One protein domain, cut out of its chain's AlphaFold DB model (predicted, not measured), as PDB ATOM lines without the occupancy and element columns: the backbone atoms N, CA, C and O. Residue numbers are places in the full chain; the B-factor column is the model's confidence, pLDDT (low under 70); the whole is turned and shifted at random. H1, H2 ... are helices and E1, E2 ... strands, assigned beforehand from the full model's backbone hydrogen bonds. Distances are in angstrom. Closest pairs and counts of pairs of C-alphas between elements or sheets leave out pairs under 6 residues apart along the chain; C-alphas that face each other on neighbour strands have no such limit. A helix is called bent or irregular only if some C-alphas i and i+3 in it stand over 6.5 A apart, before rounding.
ATOM      1  N   ASN A  15     -73.602  59.048  45.201       58.50
ATOM      2  CA  ASN A  15     -73.289  57.639  45.068       58.50
ATOM      3  C   ASN A  15     -74.442  56.959  44.322       58.50
ATOM      4  O   ASN A  15     -75.592  57.054  44.757       58.50
ATOM      5  N   GLU A  16     -74.153  56.330  43.185       57.44
ATOM      6  CA  GLU A  16     -75.161  55.596  42.404       57.44
ATOM      7  C   GLU A  16     -75.225  54.107  42.761       57.44
ATOM      8  O   GLU A  16     -76.166  53.429  42.351       57.44
ATOM      9  N   ASP A  17     -74.257  53.612  43.537       62.59
ATOM     10  CA  ASP A  17     -74.128  52.211  43.924       62.59
ATOM     11  C   ASP A  17     -74.393  52.041  45.431       62.59
ATOM     12  O   ASP A  17     -73.852  52.765  46.267       62.59
ATOM     13  N   VAL A  18     -75.265  51.087  45.765       60.47
ATOM     14  CA  VAL A  18     -75.717  50.787  47.133       60.47
ATOM     15  C   VAL A  18     -74.588  50.207  47.986       60.47
ATOM     16  O   VAL A  18     -74.588  50.418  49.202       60.47
ATOM     17  N   ASP A  19     -73.635  49.517  47.355       67.06
ATOM     18  CA  ASP A  19     -72.523  48.834  48.019       67.06
ATOM     19  C   ASP A  19     -71.220  49.652  47.983       67.06
ATOM     20  O   ASP A  19     -70.263  49.350  48.699       67.06
ATOM     21  N   ALA A  20     -71.170  50.727  47.194       67.94
ATOM     22  CA  ALA A  20     -69.983  51.562  47.114       67.94
ATOM     23  C   ALA A  20     -69.842  52.475  48.341       67.94
ATOM     24  O   ALA A  20     -70.779  53.143  48.766       67.94
ATOM     25  N   CYS A  21     -68.615  52.601  48.840       66.44
ATOM     26  CA  CYS A  21     -68.223  53.598  49.840       66.44
ATOM     27  C   CYS A  21     -67.693  54.875  49.157       66.44
ATOM     28  O   CYS A  21     -66.581  55.329  49.424       66.44
ATOM     29  N   LYS A  22     -68.440  55.419  48.186       61.28
ATOM     30  CA  LYS A  22     -68.034  56.593  47.388       61.28
ATOM     31  C   LYS A  22     -69.042  57.732  47.558       61.28
ATOM     32  O   LYS A  22     -70.224  57.492  47.748       61.28
ATOM     33  N   GLY A  23     -68.591  58.984  47.508       67.69
ATOM     34  CA  GLY A  23     -69.466  60.153  47.696       67.69
ATOM     35  C   GLY A  23     -69.874  60.408  49.156       67.69
ATOM     36  O   GLY A  23     -69.365  59.773  50.076       67.69
ATOM     37  N   HIS A  24     -70.782  61.367  49.367       72.94
ATOM     38  CA  HIS A  24     -71.133  61.895  50.701       72.94
ATOM     39  C   HIS A  24     -72.345  61.221  51.371       72.94
ATOM     40  O   HIS A  24     -72.772  61.653  52.439       72.94
ATOM     41  N   LYS A  25     -72.926  60.188  50.750       82.88
ATOM     42  CA  LYS A  25     -74.063  59.423  51.286       82.88
ATOM     43  C   LYS A  25     -73.868  57.946  50.988       82.88
ATOM     44  O   LYS A  25     -73.754  57.570  49.822       82.88
ATOM     45  N   TRP A  26     -73.858  57.131  52.032       85.38
ATOM     46  CA  TRP A  26     -73.732  55.679  51.940       85.38
ATOM     47  C   TRP A  26     -74.985  55.015  52.503       85.38
ATOM     48  O   TRP A  26     -75.670  55.578  53.359       85.38
ATOM     49  N   SER A  27     -75.283  53.810  52.023       88.12
ATOM     50  CA  SER A  27     -76.255  52.946  52.687       88.12
ATOM     51  C   SER A  27     -75.702  52.489  54.045       88.12
ATOM     52  O   SER A  27     -74.485  52.439  54.243       88.12
ATOM     53  N   LEU A  28     -76.580  52.094  54.974       91.50
ATOM     54  CA  LEU A  28     -76.135  51.451  56.217       91.50
ATOM     55  C   LEU A  28     -75.327  50.181  55.929       91.50
ATOM     56  O   LEU A  28     -74.325  49.934  56.584       91.50
ATOM     57  N   LYS A  29     -75.712  49.417  54.898       90.38
ATOM     58  CA  LYS A  29     -74.980  48.224  54.458       90.38
ATOM     59  C   LYS A  29     -73.529  48.553  54.088       90.38
ATOM     60  O   LYS A  29     -72.623  47.882  54.571       90.38
ATOM     61  N   ALA A  30     -73.308  49.599  53.289       90.62
ATOM     62  CA  ALA A  30     -71.969  50.044  52.907       90.62
ATOM     63  C   ALA A  30     -71.162  50.541  54.119       90.62
ATOM     64  O   ALA A  30     -70.001  50.169  54.276       90.62
ATOM     65  N   LEU A  31     -71.786  51.309  55.022       92.81
ATOM     66  CA  LEU A  31     -71.149  51.745  56.269       92.81
ATOM     67  C   LEU A  31     -70.697  50.558  57.136       92.81
ATOM     68  O   LEU A  31     -69.574  50.560  57.642       92.81
ATOM     69  N   TRP A  32     -71.546  49.541  57.299       94.69
ATOM     70  CA  TRP A  32     -71.202  48.353  58.079       94.69
ATOM     71  C   TRP A  32     -70.108  47.521  57.417       94.69
ATOM     72  O   TRP A  32     -69.212  47.066  58.121       94.69
ATOM     73  N   GLY A  33     -70.125  47.378  56.088       93.81
ATOM     74  CA  GLY A  33     -69.026  46.746  55.352       93.81
ATOM     75  C   GLY A  33     -67.695  47.454  55.610       93.81
ATOM     76  O   GLY A  33     -66.737  46.828  56.051       93.81
ATOM     77  N   PHE A  34     -67.674  48.782  55.469       94.00
ATOM     78  CA  PHE A  34     -66.481  49.587  55.724       94.00
ATOM     79  C   PHE A  34     -65.946  49.430  57.156       94.00
ATOM     80  O   PHE A  34     -64.750  49.227  57.347       94.00
ATOM     81  N   LEU A  35     -66.808  49.515  58.175       95.19
ATOM     82  CA  LEU A  35     -66.379  49.384  59.573       95.19
ATOM     83  C   LEU A  35     -65.897  47.965  59.908       95.19
ATOM     84  O   LEU A  35     -64.938  47.819  60.667       95.19
ATOM     85  N   ALA A  36     -66.525  46.938  59.331       95.69
ATOM     86  CA  ALA A  36     -66.090  45.554  59.490       95.69
ATOM     87  C   ALA A  36     -64.702  45.324  58.869       95.69
ATOM     88  O   ALA A  36     -63.850  44.711  59.510       95.69
ATOM     89  N   ASP A  37     -64.433  45.897  57.691       96.12
ATOM     90  CA  ASP A  37     -63.118  45.834  57.034       96.12
ATOM     91  C   ASP A  37     -62.013  46.536  57.846       96.12
ATOM     92  O   ASP A  37     -60.839  46.182  57.743       96.12
ATOM     93  N   GLN A  38     -62.374  47.512  58.690       94.81
ATOM     94  CA  GLN A  38     -61.464  48.150  59.654       94.81
ATOM     95  C   GLN A  38     -61.318  47.364  60.976       94.81
ATOM     96  O   GLN A  38     -60.619  47.808  61.885       94.81
ATOM     97  N   GLY A  39     -61.959  46.198  61.102       96.69
ATOM     98  CA  GLY A  39     -61.874  45.330  62.279       96.69
ATOM     99  C   GLY A  39     -62.795  45.721  63.438       96.69
ATOM    100  O   GLY A  39     -62.562  45.295  64.570       96.69
ATOM    101  N   HIS A  40     -63.829  46.531  63.196       97.25
ATOM    102  CA  HIS A  40     -64.797  46.908  64.227       97.25
ATOM    103  C   HIS A  40     -65.964  45.917  64.329       97.25
ATOM    104  O   HIS A  40     -66.469  45.416  63.325       97.25
ATOM    105  N   ASP A  41     -66.452  45.691  65.552       97.25
ATOM    106  CA  ASP A  41     -67.661  44.899  65.805       97.25
ATOM    107  C   ASP A  41     -68.920  45.726  65.497       97.25
ATOM    108  O   ASP A  41     -69.459  46.452  66.337       97.25
ATOM    109  N   THR A  42     -69.399  45.618  64.261       96.94
ATOM    110  CA  THR A  42     -70.593  46.329  63.787       96.94
ATOM    111  C   THR A  42     -71.875  45.870  64.470       96.94
ATOM    112  O   THR A  42     -72.811  46.658  64.602       96.94
ATOM    113  N   THR A  43     -71.910  44.636  64.979       96.81
ATOM    114  CA  THR A  43     -73.066  44.096  65.700       96.81
ATOM    115  C   THR A  43     -73.177  44.743  67.077       96.81
ATOM    116  O   THR A  43     -74.265  45.158  67.478       96.81
ATOM    117  N   ALA A  44     -72.060  44.917  67.786       97.69
ATOM    118  CA  ALA A  44     -72.031  45.655  69.048       97.69
ATOM    119  C   ALA A  44     -72.435  47.132  68.874       97.69
ATOM    120  O   ALA A  44     -73.188  47.670  69.695       97.69
ATOM    121  N   ILE A  45     -71.987  47.776  67.789       98.06
ATOM    122  CA  ILE A  45     -72.369  49.159  67.461       98.06
ATOM    123  C   ILE A  45     -73.875  49.241  67.193       98.06
ATOM    124  O   ILE A  45     -74.563  50.054  67.812       98.06
ATOM    125  N   TRP A  46     -74.412  48.365  66.338       97.44
ATOM    126  CA  TRP A  46     -75.843  48.323  66.033       97.44
ATOM    127  C   TRP A  46     -76.695  48.067  67.278       97.44
ATOM    128  O   TRP A  46     -77.658  48.789  67.526       97.44
ATOM    129  N   ASN A  47     -76.299  47.118  68.129       97.75
ATOM    130  CA  ASN A  47     -76.986  46.845  69.393       97.75
ATOM    131  C   ASN A  47     -76.994  48.060  70.333       97.75
ATOM    132  O   ASN A  47     -77.974  48.279  71.045       97.75
ATOM    133  N   SER A  48     -75.929  48.866  70.321       98.31
ATOM    134  CA  SER A  48     -75.858  50.113  71.092       98.31
ATOM    135  C   SER A  48     -76.784  51.195  70.521       98.31
ATOM    136  O   SER A  48     -77.396  51.939  71.284       98.31
ATOM    137  N   ILE A  49     -76.935  51.264  69.192       98.50
ATOM    138  CA  ILE A  49     -77.903  52.150  68.525       98.50
ATOM    139  C   ILE A  49     -79.336  51.724  68.868       98.50
ATOM    140  O   ILE A  49     -80.152  52.560  69.249       98.50
ATOM    141  N   VAL A  50     -79.640  50.425  68.803       98.31
ATOM    142  CA  VAL A  50     -80.960  49.879  69.158       98.31
ATOM    143  C   VAL A  50     -81.300  50.145  70.629       98.31
ATOM    144  O   VAL A  50     -82.418  50.553  70.935       98.31
ATOM    145  N   ASP A  51     -80.345  49.971  71.548       98.50
ATOM    146  CA  ASP A  51     -80.519  50.307  72.970       98.50
ATOM    147  C   ASP A  51     -80.856  51.791  73.182       98.50
ATOM    148  O   ASP A  51     -81.770  52.116  73.948       98.50
ATOM    149  N   LEU A  52     -80.172  52.681  72.459       98.62
ATOM    150  CA  LEU A  52     -80.442  54.116  72.461       98.62
ATOM    151  C   LEU A  52     -81.847  54.435  71.926       98.62
ATOM    152  O   LEU A  52     -82.573  55.203  72.563       98.62
ATOM    153  N   ILE A  53     -82.264  53.821  70.815       98.44
ATOM    154  CA  ILE A  53     -83.603  54.007  70.233       98.44
ATOM    155  C   ILE A  53     -84.689  53.563  71.221       98.44
ATOM    156  O   ILE A  53     -85.593  54.342  71.522       98.44
ATOM    157  N   ILE A  54     -84.578  52.356  71.790       98.56
ATOM    158  CA  ILE A  54     -85.577  51.814  72.728       98.56
ATOM    159  C   ILE A  54     -85.735  52.729  73.947       98.56
ATOM    160  O   ILE A  54     -86.855  53.078  74.315       98.56
ATOM    161  N   LYS A  55     -84.628  53.162  74.563       98.56
ATOM    162  CA  LYS A  55     -84.675  54.072  75.721       98.56
ATOM    163  C   LYS A  55     -85.304  55.417  75.373       98.56
ATOM    164  O   LYS A  55     -86.052  55.961  76.181       98.56
ATOM    165  N   THR A  56     -85.031  55.929  74.174       98.25
ATOM    166  CA  THR A  56     -85.615  57.185  73.691       98.25
ATOM    167  C   THR A  56     -87.130  57.058  73.546       98.25
ATOM    168  O   THR A  56     -87.856  57.897  74.071       98.25
ATOM    169  N   VAL A  57     -87.626  55.979  72.933       97.69
ATOM    170  CA  VAL A  57     -89.072  55.731  72.787       97.69
ATOM    171  C   VAL A  57     -89.753  55.527  74.145       97.69
ATOM    172  O   VAL A  57     -90.810  56.100  74.394       97.69
ATOM    173  N   ILE A  58     -89.138  54.776  75.067       98.00
ATOM    174  CA  ILE A  58     -89.697  54.578  76.417       98.00
ATOM    175  C   ILE A  58     -89.813  55.911  77.169       98.00
ATOM    176  O   ILE A  58     -90.801  56.123  77.868       98.00
ATOM    177  N   SER A  59     -88.861  56.834  76.987       97.31
ATOM    178  CA  SER A  59     -88.859  58.126  77.689       97.31
ATOM    179  C   SER A  59     -90.093  58.998  77.414       97.31
ATOM    180  O   SER A  59     -90.458  59.813  78.259       97.31
ATOM    181  N   CYS A  60     -90.761  58.818  76.268       95.44
ATOM    182  CA  CYS A  60     -91.997  59.523  75.929       95.44
ATOM    183  C   CYS A  60     -93.249  58.626  75.954       95.44
ATOM    184  O   CYS A  60     -94.358  59.130  75.750       95.44
ATOM    185  N   GLU A  61     -93.105  57.325  76.248       95.06
ATOM    186  CA  GLU A  61     -94.184  56.332  76.151       95.06
ATOM    187  C   GLU A  61     -95.412  56.734  76.955       95.06
ATOM    188  O   GLU A  61     -96.514  56.719  76.421       95.06
ATOM    189  N   ASN A  62     -95.257  57.118  78.223       94.81
ATOM    190  CA  ASN A  62     -96.409  57.360  79.088       94.81
ATOM    191  C   ASN A  62     -97.253  58.560  78.614       94.81
ATOM    192  O   ASN A  62     -98.488  58.506  78.675       94.81
ATOM    193  N   THR A  63     -96.600  59.603  78.093       94.94
ATOM    194  CA  THR A  63     -97.257  60.769  77.483       94.94
ATOM    195  C   THR A  63     -97.983  60.367  76.205       94.94
ATOM    196  O   THR A  63     -99.188  60.602  76.093       94.94
ATOM    197  N   VAL A  64     -97.288  59.698  75.278       92.38
ATOM    198  CA  VAL A  64     -97.859  59.255  73.995       92.38
ATOM    199  C   VAL A  64     -99.020  58.289  74.229       92.38
ATOM    200  O   VAL A  64    -100.127  58.535  73.769       92.38
ATOM    201  N   SER A  65     -98.824  57.249  75.037       90.62
ATOM    202  CA  SER A  65     -99.830  56.248  75.413       90.62
ATOM    203  C   SER A  65    -101.084  56.875  76.029       90.62
ATOM    204  O   SER A  65    -102.214  56.459  75.753       90.62
ATOM    205  N   THR A  66    -100.919  57.913  76.855       91.62
ATOM    206  CA  THR A  66    -102.049  58.632  77.454       91.62
ATOM    207  C   THR A  66    -102.816  59.453  76.428       91.62
ATOM    208  O   THR A  66    -104.038  59.322  76.362       91.62
ATOM    209  N   LEU A  67    -102.129  60.245  75.606       92.56
ATOM    210  CA  LEU A  67    -102.774  61.042  74.562       92.56
ATOM    211  C   LEU A  67    -103.443  60.159  73.507       92.56
ATOM    212  O   LEU A  67    -104.563  60.449  73.094       92.56
ATOM    213  N   THR A  68    -102.816  59.048  73.137       89.50
ATOM    214  CA  THR A  68    -103.381  58.056  72.222       89.50
ATOM    215  C   THR A  68    -104.684  57.486  72.758       89.50
ATOM    216  O   THR A  68    -105.694  57.515  72.064       89.50
ATOM    217  N   ARG A  69    -104.718  57.049  74.021       86.81
ATOM    218  CA  ARG A  69    -105.941  56.515  74.638       86.81
ATOM    219  C   ARG A  69    -107.072  57.543  74.724       86.81
ATOM    220  O   ARG A  69    -108.233  57.158  74.653       86.81
ATOM    221  N   LEU A  70    -106.746  58.822  74.919       89.12
ATOM    222  CA  LEU A  70    -107.742  59.891  75.026       89.12
ATOM    223  C   LEU A  70    -108.298  60.324  73.665       89.12
ATOM    224  O   LEU A  70    -109.471  60.674  73.577       89.12
ATOM    225  N   ASN A  71    -107.472  60.305  72.615       89.00
ATOM    226  CA  ASN A  71    -107.823  60.894  71.321       89.00
ATOM    227  C   ASN A  71    -108.143  59.860  70.232       89.00
ATOM    228  O   ASN A  71    -108.781  60.202  69.237       89.00
ATOM    229  N   MET A  72    -107.724  58.600  70.385       83.50
ATOM    230  CA  MET A  72    -107.923  57.569  69.365       83.50
ATOM    231  C   MET A  72    -109.043  56.605  69.736       83.50
ATOM    232  O   MET A  72    -109.049  55.992  70.801       83.50
ATOM    233  N   ARG A  73    -109.971  56.406  68.796       77.38
ATOM    234  CA  ARG A  73    -111.049  55.411  68.923       77.38
ATOM    235  C   ARG A  73    -110.566  53.981  68.692       77.38
ATOM    236  O   ARG A  73    -111.153  53.051  69.236       77.38
ATOM    237  N   ASN A  74    -109.533  53.806  67.870       77.06
ATOM    238  CA  ASN A  74    -108.967  52.508  67.529       77.06
ATOM    239  C   ASN A  74    -107.428  52.585  67.603       77.06
ATOM    240  O   ASN A  74    -106.838  53.365  66.852       77.06
ATOM    241  N   PRO A  75    -106.777  51.783  68.466       71.94
ATOM    242  CA  PRO A  75    -105.318  51.755  68.585       71.94
ATOM    243  C   PRO A  75    -104.576  51.387  67.291       71.94
ATOM    244  O   PRO A  75    -103.449  51.821  67.104       71.94
ATOM    245  N   SER A  76    -105.210  50.642  66.380       73.69
ATOM    246  CA  SER A  76    -104.631  50.258  65.076       73.69
ATOM    247  C   SER A  76    -104.704  51.350  64.004       73.69
ATOM    248  O   SER A  76    -104.427  51.098  62.841       73.69
ATOM    249  N   SER A  77    -105.158  52.558  64.347       78.19
ATOM    250  CA  SER A  77    -105.333  53.645  63.373       78.19
ATOM    251  C   SER A  77    -104.180  54.644  63.343       78.19
ATOM    252  O   SER A  77    -104.243  55.602  62.576       78.19
ATOM    253  N   CYS A  78    -103.150  54.461  64.171       84.88
ATOM    254  CA  CYS A  78    -102.018  55.374  64.235       84.88
ATOM    255  C   CYS A  78    -100.701  54.607  64.193       84.88
ATOM    256  O   CYS A  78    -100.435  53.747  65.030       84.88
ATOM    257  N   HIS A  79     -99.881  54.976  63.217       89.12
ATOM    258  CA  HIS A  79     -98.515  54.515  63.034       89.12
ATOM    259  C   HIS A  79     -97.669  55.741  62.713       89.12
ATOM    260  O   HIS A  79     -98.144  56.649  62.031       89.12
ATOM    261  N   GLU A  80     -96.429  55.759  63.188       92.12
ATOM    262  CA  GLU A  80     -95.536  56.901  63.022       92.12
ATOM    263  C   GLU A  80     -94.165  56.422  62.545       92.12
ATOM    264  O   GLU A  80     -93.613  55.453  63.077       92.12
ATOM    265  N   LEU A  81     -93.613  57.106  61.542       94.94
ATOM    266  CA  LEU A  81     -92.266  56.860  61.043       94.94
ATOM    267  C   LEU A  81     -91.328  57.934  61.589       94.94
ATOM    268  O   LEU A  81     -91.346  59.077  61.137       94.94
ATOM    269  N   PHE A  82     -90.446  57.541  62.503       95.94
ATOM    270  CA  PHE A  82     -89.434  58.435  63.055       95.94
ATOM    271  C   PHE A  82     -88.109  58.341  62.293       95.94
ATOM    272  O   PHE A  82     -87.615  57.250  62.009       95.94
ATOM    273  N   GLY A  83     -87.492  59.490  62.022       96.56
ATOM    274  CA  GLY A  83     -86.097  59.584  61.596       96.56
ATOM    275  C   GLY A  83     -85.185  59.804  62.797       96.56
ATOM    276  O   GLY A  83     -85.271  60.846  63.437       96.56
ATOM    277  N   PHE A  84     -84.327  58.837  63.111       97.38
ATOM    278  CA  PHE A  84     -83.341  58.971  64.183       97.38
ATOM    279  C   PHE A  84     -82.001  59.443  63.629       97.38
ATOM    280  O   PHE A  84     -81.358  58.726  62.857       97.38
ATOM    281  N   ASP A  85     -81.546  60.596  64.107       96.44
ATOM    282  CA  ASP A  85     -80.242  61.141  63.757       96.44
ATOM    283  C   ASP A  85     -79.243  60.757  64.852       96.44
ATOM    284  O   ASP A  85     -79.287  61.251  65.984       96.44
ATOM    285  N   VAL A  86     -78.350  59.822  64.519       97.12
ATOM    286  CA  VAL A  86     -77.371  59.243  65.447       97.12
ATOM    287  C   VAL A  86     -75.960  59.513  64.945       97.12
ATOM    288  O   VAL A  86     -75.639  59.236  63.789       97.12
ATOM    289  N   ILE A  87     -75.097  60.010  65.831       96.75
ATOM    290  CA  ILE A  87     -73.674  60.217  65.551       96.75
ATOM    291  C   ILE A  87     -72.818  59.218  66.329       96.75
ATOM    292  O   ILE A  87     -73.080  58.939  67.497       96.75
ATOM    293  N   LEU A  88     -71.782  58.685  65.682       96.62
ATOM    294  CA  LEU A  88     -70.765  57.851  66.320       96.62
ATOM    295  C   LEU A  88     -69.552  58.714  66.676       96.62
ATOM    296  O   LEU A  88     -69.057  59.462  65.832       96.62
ATOM    297  N   ASP A  89     -69.069  58.622  67.916       96.31
ATOM    298  CA  ASP A  89     -67.829  59.294  68.315       96.31
ATOM    299  C   ASP A  89     -66.568  58.517  67.880       96.31
ATOM    300  O   ASP A  89     -66.638  57.455  67.265       96.31
ATOM    301  N   SER A  90     -65.383  59.039  68.217       95.44
ATOM    302  CA  SER A  90     -64.091  58.396  67.902       95.44
ATOM    303  C   SER A  90     -63.909  56.977  68.469       95.44
ATOM    304  O   SER A  90     -63.016  56.260  68.030       95.44
ATOM    305  N   LYS A  91     -64.732  56.567  69.444       95.06
ATOM    306  CA  LYS A  91     -64.760  55.219  70.027       95.06
ATOM    307  C   LYS A  91     -65.951  54.400  69.520       95.06
ATOM    308  O   LYS A  91     -66.249  53.354  70.089       95.06
ATOM    309  N   LEU A  92     -66.635  54.878  68.480       96.44
ATOM    310  CA  LEU A  92     -67.837  54.290  67.891       96.44
ATOM    311  C   LEU A  92     -69.012  54.171  68.871       96.44
ATOM    312  O   LEU A  92     -69.915  53.358  68.672       96.44
ATOM    313  N   LYS A  93     -69.039  55.005  69.918       97.31
ATOM    314  CA  LYS A  93     -70.200  55.096  70.803       97.31
ATOM    315  C   LYS A  93     -71.291  55.938  70.123       97.31
ATOM    316  O   LYS A  93     -70.984  57.051  69.687       97.31
ATOM    317  N   PRO A  94     -72.546  55.456  70.062       98.06
ATOM    318  CA  PRO A  94     -73.649  56.217  69.493       98.06
ATOM    319  C   PRO A  94     -74.177  57.285  70.453       98.06
ATOM    320  O   PRO A  94     -74.332  57.050  71.655       98.06
ATOM    321  N   TRP A  95     -74.498  58.445  69.890       97.88
ATOM    322  CA  TRP A  95     -75.116  59.580  70.564       97.88
ATOM    323  C   TRP A  95     -76.328  60.053  69.761       97.88
ATOM    324  O   TRP A  95     -76.242  60.223  68.544       97.88
ATOM    325  N   LEU A  96     -77.454  60.258  70.446       98.06
ATOM    326  CA  LEU A  96     -78.678  60.777  69.843       98.06
ATOM    327  C   LEU A  96     -78.502  62.277  69.615       98.06
ATOM    328  O   LEU A  96     -78.162  62.992  70.558       98.06
ATOM    329  N   LEU A  97     -78.748  62.739  68.393       96.69
ATOM    330  CA  LEU A  97     -78.800  64.164  68.081       96.69
ATOM    331  C   LEU A  97     -80.240  64.667  68.140       96.69
ATOM    332  O   LEU A  97     -80.546  65.565  68.919       96.69
ATOM    333  N   GLU A  98     -81.121  64.053  67.354       96.31
ATOM    334  CA  GLU A  98     -82.535  64.410  67.292       96.31
ATOM    335  C   GLU A  98     -83.400  63.235  66.821       96.31
ATOM    336  O   GLU A  98     -82.908  62.239  66.280       96.31
ATOM    337  N   VAL A  99     -84.707  63.365  67.053       97.00
ATOM    338  CA  VAL A  99     -85.734  62.464  66.527       97.00
ATOM    339  C   VAL A  99     -86.701  63.292  65.695       97.00
ATOM    340  O   VAL A  99     -87.420  64.144  66.213       97.00
ATOM    341  N   ASN A 100     -86.718  63.023  64.397       95.62
ATOM    342  CA  ASN A 100     -87.557  63.696  63.424       95.62
ATOM    343  C   ASN A 100     -88.893  62.960  63.275       95.62
ATOM    344  O   ASN A 100     -88.918  61.796  62.884       95.62
ATOM    345  N   ILE A 101     -90.003  63.653  63.541       91.31
ATOM    346  CA  ILE A 101     -91.376  63.132  63.353       91.31
ATOM    347  C   ILE A 101     -91.772  63.157  61.865       91.31
ATOM    348  O   ILE A 101     -92.660  62.452  61.418       91.31
ATOM    349  N   SER A 102     -91.097  63.965  61.048       90.88
ATOM    350  CA  SER A 102     -91.363  64.042  59.607       90.88
ATOM    351  C   SER A 102     -90.062  63.913  58.816       90.88
ATOM    352  O   SER A 102     -89.582  64.900  58.253       90.88
ATOM    353  N   PRO A 103     -89.444  62.715  58.794       91.56
ATOM    354  CA  PRO A 103     -88.226  62.498  58.027       91.56
ATOM    355  C   PRO A 103     -88.476  62.731  56.532       91.56
ATOM    356  O   PRO A 103     -89.519  62.375  55.983       91.56
ATOM    357  N   SER A 104     -87.498  63.317  55.836       88.38
ATOM    358  CA  SER A 104     -87.646  63.609  54.407       88.38
ATOM    359  C   SER A 104     -87.753  62.326  53.579       88.38
ATOM    360  O   SER A 104     -86.794  61.557  53.469       88.38
ATOM    361  N   LEU A 105     -88.886  62.147  52.898       88.56
ATOM    362  CA  LEU A 105     -89.102  61.074  51.920       88.56
ATOM    363  C   LEU A 105     -88.759  61.484  50.478       88.56
ATOM    364  O   LEU A 105     -88.892  60.686  49.550       88.56
ATOM    365  N   GLN A 106     -88.255  62.707  50.272       86.75
ATOM    366  CA  GLN A 106     -87.824  63.159  48.951       86.75
ATOM    367  C   GLN A 106     -86.689  62.268  48.432       86.75
ATOM    368  O   GLN A 106     -85.703  62.018  49.133       86.75
ATOM    369  N   SER A 107     -86.827  61.791  47.197       85.31
ATOM    370  CA  SER A 107     -85.880  60.866  46.576       85.31
ATOM    371  C   SER A 107     -85.186  61.541  45.398       85.31
ATOM    372  O   SER A 107     -85.742  61.643  44.311       85.31
ATOM    373  N   SER A 108     -83.975  62.046  45.637       81.56
ATOM    374  CA  SER A 108     -83.170  62.777  44.645       81.56
ATOM    375  C   SER A 108     -82.114  61.917  43.943       81.56
ATOM    376  O   SER A 108     -81.462  62.386  43.016       81.56
ATOM    377  N   SER A 109     -81.906  60.676  44.392       83.12
ATOM    378  CA  SER A 109     -80.932  59.738  43.823       83.12
ATOM    379  C   SER A 109     -81.519  58.331  43.707       83.12
ATOM    380  O   SER A 109     -82.470  57.995  44.414       83.12
ATOM    381  N   LYS A 110     -80.931  57.480  42.851       84.12
ATOM    382  CA  LYS A 110     -81.313  56.057  42.742       84.12
ATOM    383  C   LYS A 110     -81.192  55.331  44.086       84.12
ATOM    384  O   LYS A 110     -82.062  54.536  44.424       84.12
ATOM    385  N   LEU A 111     -80.158  55.660  44.865       83.69
ATOM    386  CA  LEU A 111     -79.957  55.141  46.218       83.69
ATOM    387  C   LEU A 111     -81.119  55.516  47.152       83.69
ATOM    388  O   LEU A 111     -81.633  54.655  47.861       83.69
ATOM    389  N   ASP A 112     -81.561  56.781  47.119       86.56
ATOM    390  CA  ASP A 112     -82.706  57.232  47.922       86.56
ATOM    391  C   ASP A 112     -83.987  56.486  47.525       86.56
ATOM    392  O   ASP A 112     -84.700  56.013  48.404       86.56
ATOM    393  N   VAL A 113     -84.257  56.334  46.221       88.31
ATOM    394  CA  VAL A 113     -85.439  55.604  45.722       88.31
ATOM    395  C   VAL A 113     -85.416  54.148  46.183       88.31
ATOM    396  O   VAL A 113     -86.434  53.643  46.647       88.31
ATOM    397  N   PHE A 114     -84.264  53.481  46.087       88.69
ATOM    398  CA  PHE A 114     -84.124  52.082  46.481       88.69
ATOM    399  C   PHE A 114     -84.390  51.879  47.980       88.69
ATOM    400  O   PHE A 114     -85.216  51.051  48.355       88.69
ATOM    401  N   ILE A 115     -83.739  52.675  48.836       89.25
ATOM    402  CA  ILE A 115     -83.872  52.551  50.294       89.25
ATOM    403  C   ILE A 115     -85.266  52.995  50.750       89.25
ATOM    404  O   ILE A 115     -85.964  52.248  51.434       89.25
ATOM    405  N   LYS A 116     -85.695  54.204  50.367       92.81
ATOM    406  CA  LYS A 116     -86.959  54.783  50.843       92.81
ATOM    407  C   LYS A 116     -88.167  54.079  50.240       92.81
ATOM    408  O   LYS A 116     -89.160  53.902  50.933       92.81
ATOM    409  N   GLY A 117     -88.085  53.641  48.983       94.00
ATOM    410  CA  GLY A 117     -89.157  52.895  48.327       94.00
ATOM    411  C   GLY A 117     -89.458  51.580  49.044       94.00
ATOM    412  O   GLY A 117     -90.613  51.323  49.386       94.00
ATOM    413  N   GLN A 118     -88.423  50.786  49.340       94.00
ATOM    414  CA  GLN A 118     -88.581  49.535  50.086       94.00
ATOM    415  C   GLN A 118     -89.051  49.788  51.529       94.00
ATOM    416  O   GLN A 118     -89.994  49.146  51.983       94.00
ATOM    417  N   MET A 119     -88.470  50.778  52.216       95.25
ATOM    418  CA  MET A 119     -88.872  51.180  53.570       95.25
ATOM    419  C   MET A 119     -90.354  51.586  53.650       95.25
ATOM    420  O   MET A 119     -91.059  51.154  54.561       95.25
ATOM    421  N   CYS A 120     -90.841  52.401  52.707       94.81
ATOM    422  CA  CYS A 120     -92.239  52.836  52.666       94.81
ATOM    423  C   CYS A 120     -93.188  51.682  52.330       94.81
ATOM    424  O   CYS A 120     -94.263  51.587  52.917       94.81
ATOM    425  N   LYS A 121     -92.797  50.791  51.408       94.69
ATOM    426  CA  LYS A 121     -93.572  49.589  51.085       94.69
ATOM    427  C   LYS A 121     -93.783  48.727  52.332       94.69
ATOM    428  O   LYS A 121     -94.917  48.374  52.642       94.69
ATOM    429  N   ASP A 122     -92.710  48.424  53.057       96.00
ATOM    430  CA  ASP A 122     -92.799  47.568  54.240       96.00
ATOM    431  C   ASP A 122     -93.523  48.269  55.404       96.00
ATOM    432  O   ASP A 122     -94.284  47.625  56.118       96.00
ATOM    433  N   LEU A 123     -93.401  49.598  55.539       94.69
ATOM    434  CA  LEU A 123     -94.178  50.385  56.508       94.69
ATOM    435  C   LEU A 123     -95.692  50.304  56.252       94.69
ATOM    436  O   LEU A 123     -96.480  50.191  57.193       94.69
ATOM    437  N   LEU A 124     -96.111  50.359  54.985       92.62
ATOM    438  CA  LEU A 124     -97.522  50.232  54.616       92.62
ATOM    439  C   LEU A 124     -98.042  48.804  54.843       92.62
ATOM    440  O   LEU A 124     -99.182  48.641  55.276       92.62
ATOM    441  N   ASN A 125     -97.204  47.783  54.628       93.19
ATOM    442  CA  ASN A 125     -97.535  46.394  54.967       93.19
ATOM    443  C   ASN A 125     -97.691  46.197  56.486       93.19
ATOM    444  O   ASN A 125     -98.647  45.555  56.932       93.19
ATOM    445  N   LEU A 126     -96.787  46.780  57.280       93.06
ATOM    446  CA  LEU A 126     -96.829  46.750  58.745       93.06
ATOM    447  C   LEU A 126     -98.074  47.431  59.302       93.06
ATOM    448  O   LEU A 126     -98.766  46.840  60.128       93.06
ATOM    449  N   SER A 127     -98.403  48.620  58.779       89.69
ATOM    450  CA  SER A 127     -99.619  49.365  59.142       89.69
ATOM    451  C   SER A 127    -100.901  48.536  58.983       89.69
ATOM    452  O   SER A 127    -101.924  48.882  59.562       89.69
ATOM    453  N   GLY A 128    -100.868  47.451  58.195       87.12
ATOM    454  CA  GLY A 128    -101.941  46.459  58.159       87.12
ATOM    455  C   GLY A 128    -103.289  47.070  57.799       87.12
ATOM    456  O   GLY A 128    -104.278  46.798  58.474       87.12
TER     457      GLY A 128
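Overview. This is residues 15 to 128 of the 297 residues of an uncharacterized protein of Strigamia maritima (UniProt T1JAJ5). A loose, open frame is built on a two-stranded hairpin, E1 and E2, which packs on the arm H2a of one long bent helix. H1 lies at the start of that arm, H3 lies apart from the other helices, and residues 58 to 64 and 69 to 74 stick out toward the far end, where H2b is. The printed part has 114 residues, in the order H1, H2, E1, E2, H3; the sheet is antiparallel and the class is mostly helix. The whole is loose, with a radius of gyration of the C-alphas of 16.9 A, and elongated, spanning 50 by 32 by 20 A.

Along the chain. E1 is residues 83 to 88, 16.1 A long, and E2 is residues 94 to 100, 16.9 A. H2, residues 42 to 71, was assigned as one helix by its hydrogen bonds but is bent: C-alphas 59 and 62 are 7.7 A apart. Its arms are H2a, residues 42 to 59, 25.8 A, and H2b, residues 62 to 71, 14.3 A. H1, residues 28 to 37, begins at C-alpha 28 (-76.135, 51.451, 56.217). H3, residues 110 to 126, 24.2 A, ends at C-alpha 126 (-96.829, 46.750, 58.745).

Arrangement. The hairpin E1 and E2 is antiparallel at 159 degrees; N 85 and O 98 are 3.0 A apart, within hydrogen-bond range. The closest C-alphas of H2a and E2, Ile 49 and Pro 94, are 6.0 A apart. H2a and H2b stand at a steep tilt of 55 degrees. H1 and H2a only just touch, only at the corner, with 3 pairs of C-alphas within 8 A; the closest are Trp 32 and Thr 42, 6.1 A. H3 is apart from H1, H2a, H2b and E1. In H1, H2a, H2b and H3 every O i to N i+4 pair is within hydrogen-bond range.

Size, cuts and confidence. The C-alphas farthest apart, Gln 38 and Arg 73, are 51.0 A apart. The printed part has no cut, and the link H2 to E1, 11 residues, is long. Residues 15 to 23 have pLDDT under 70.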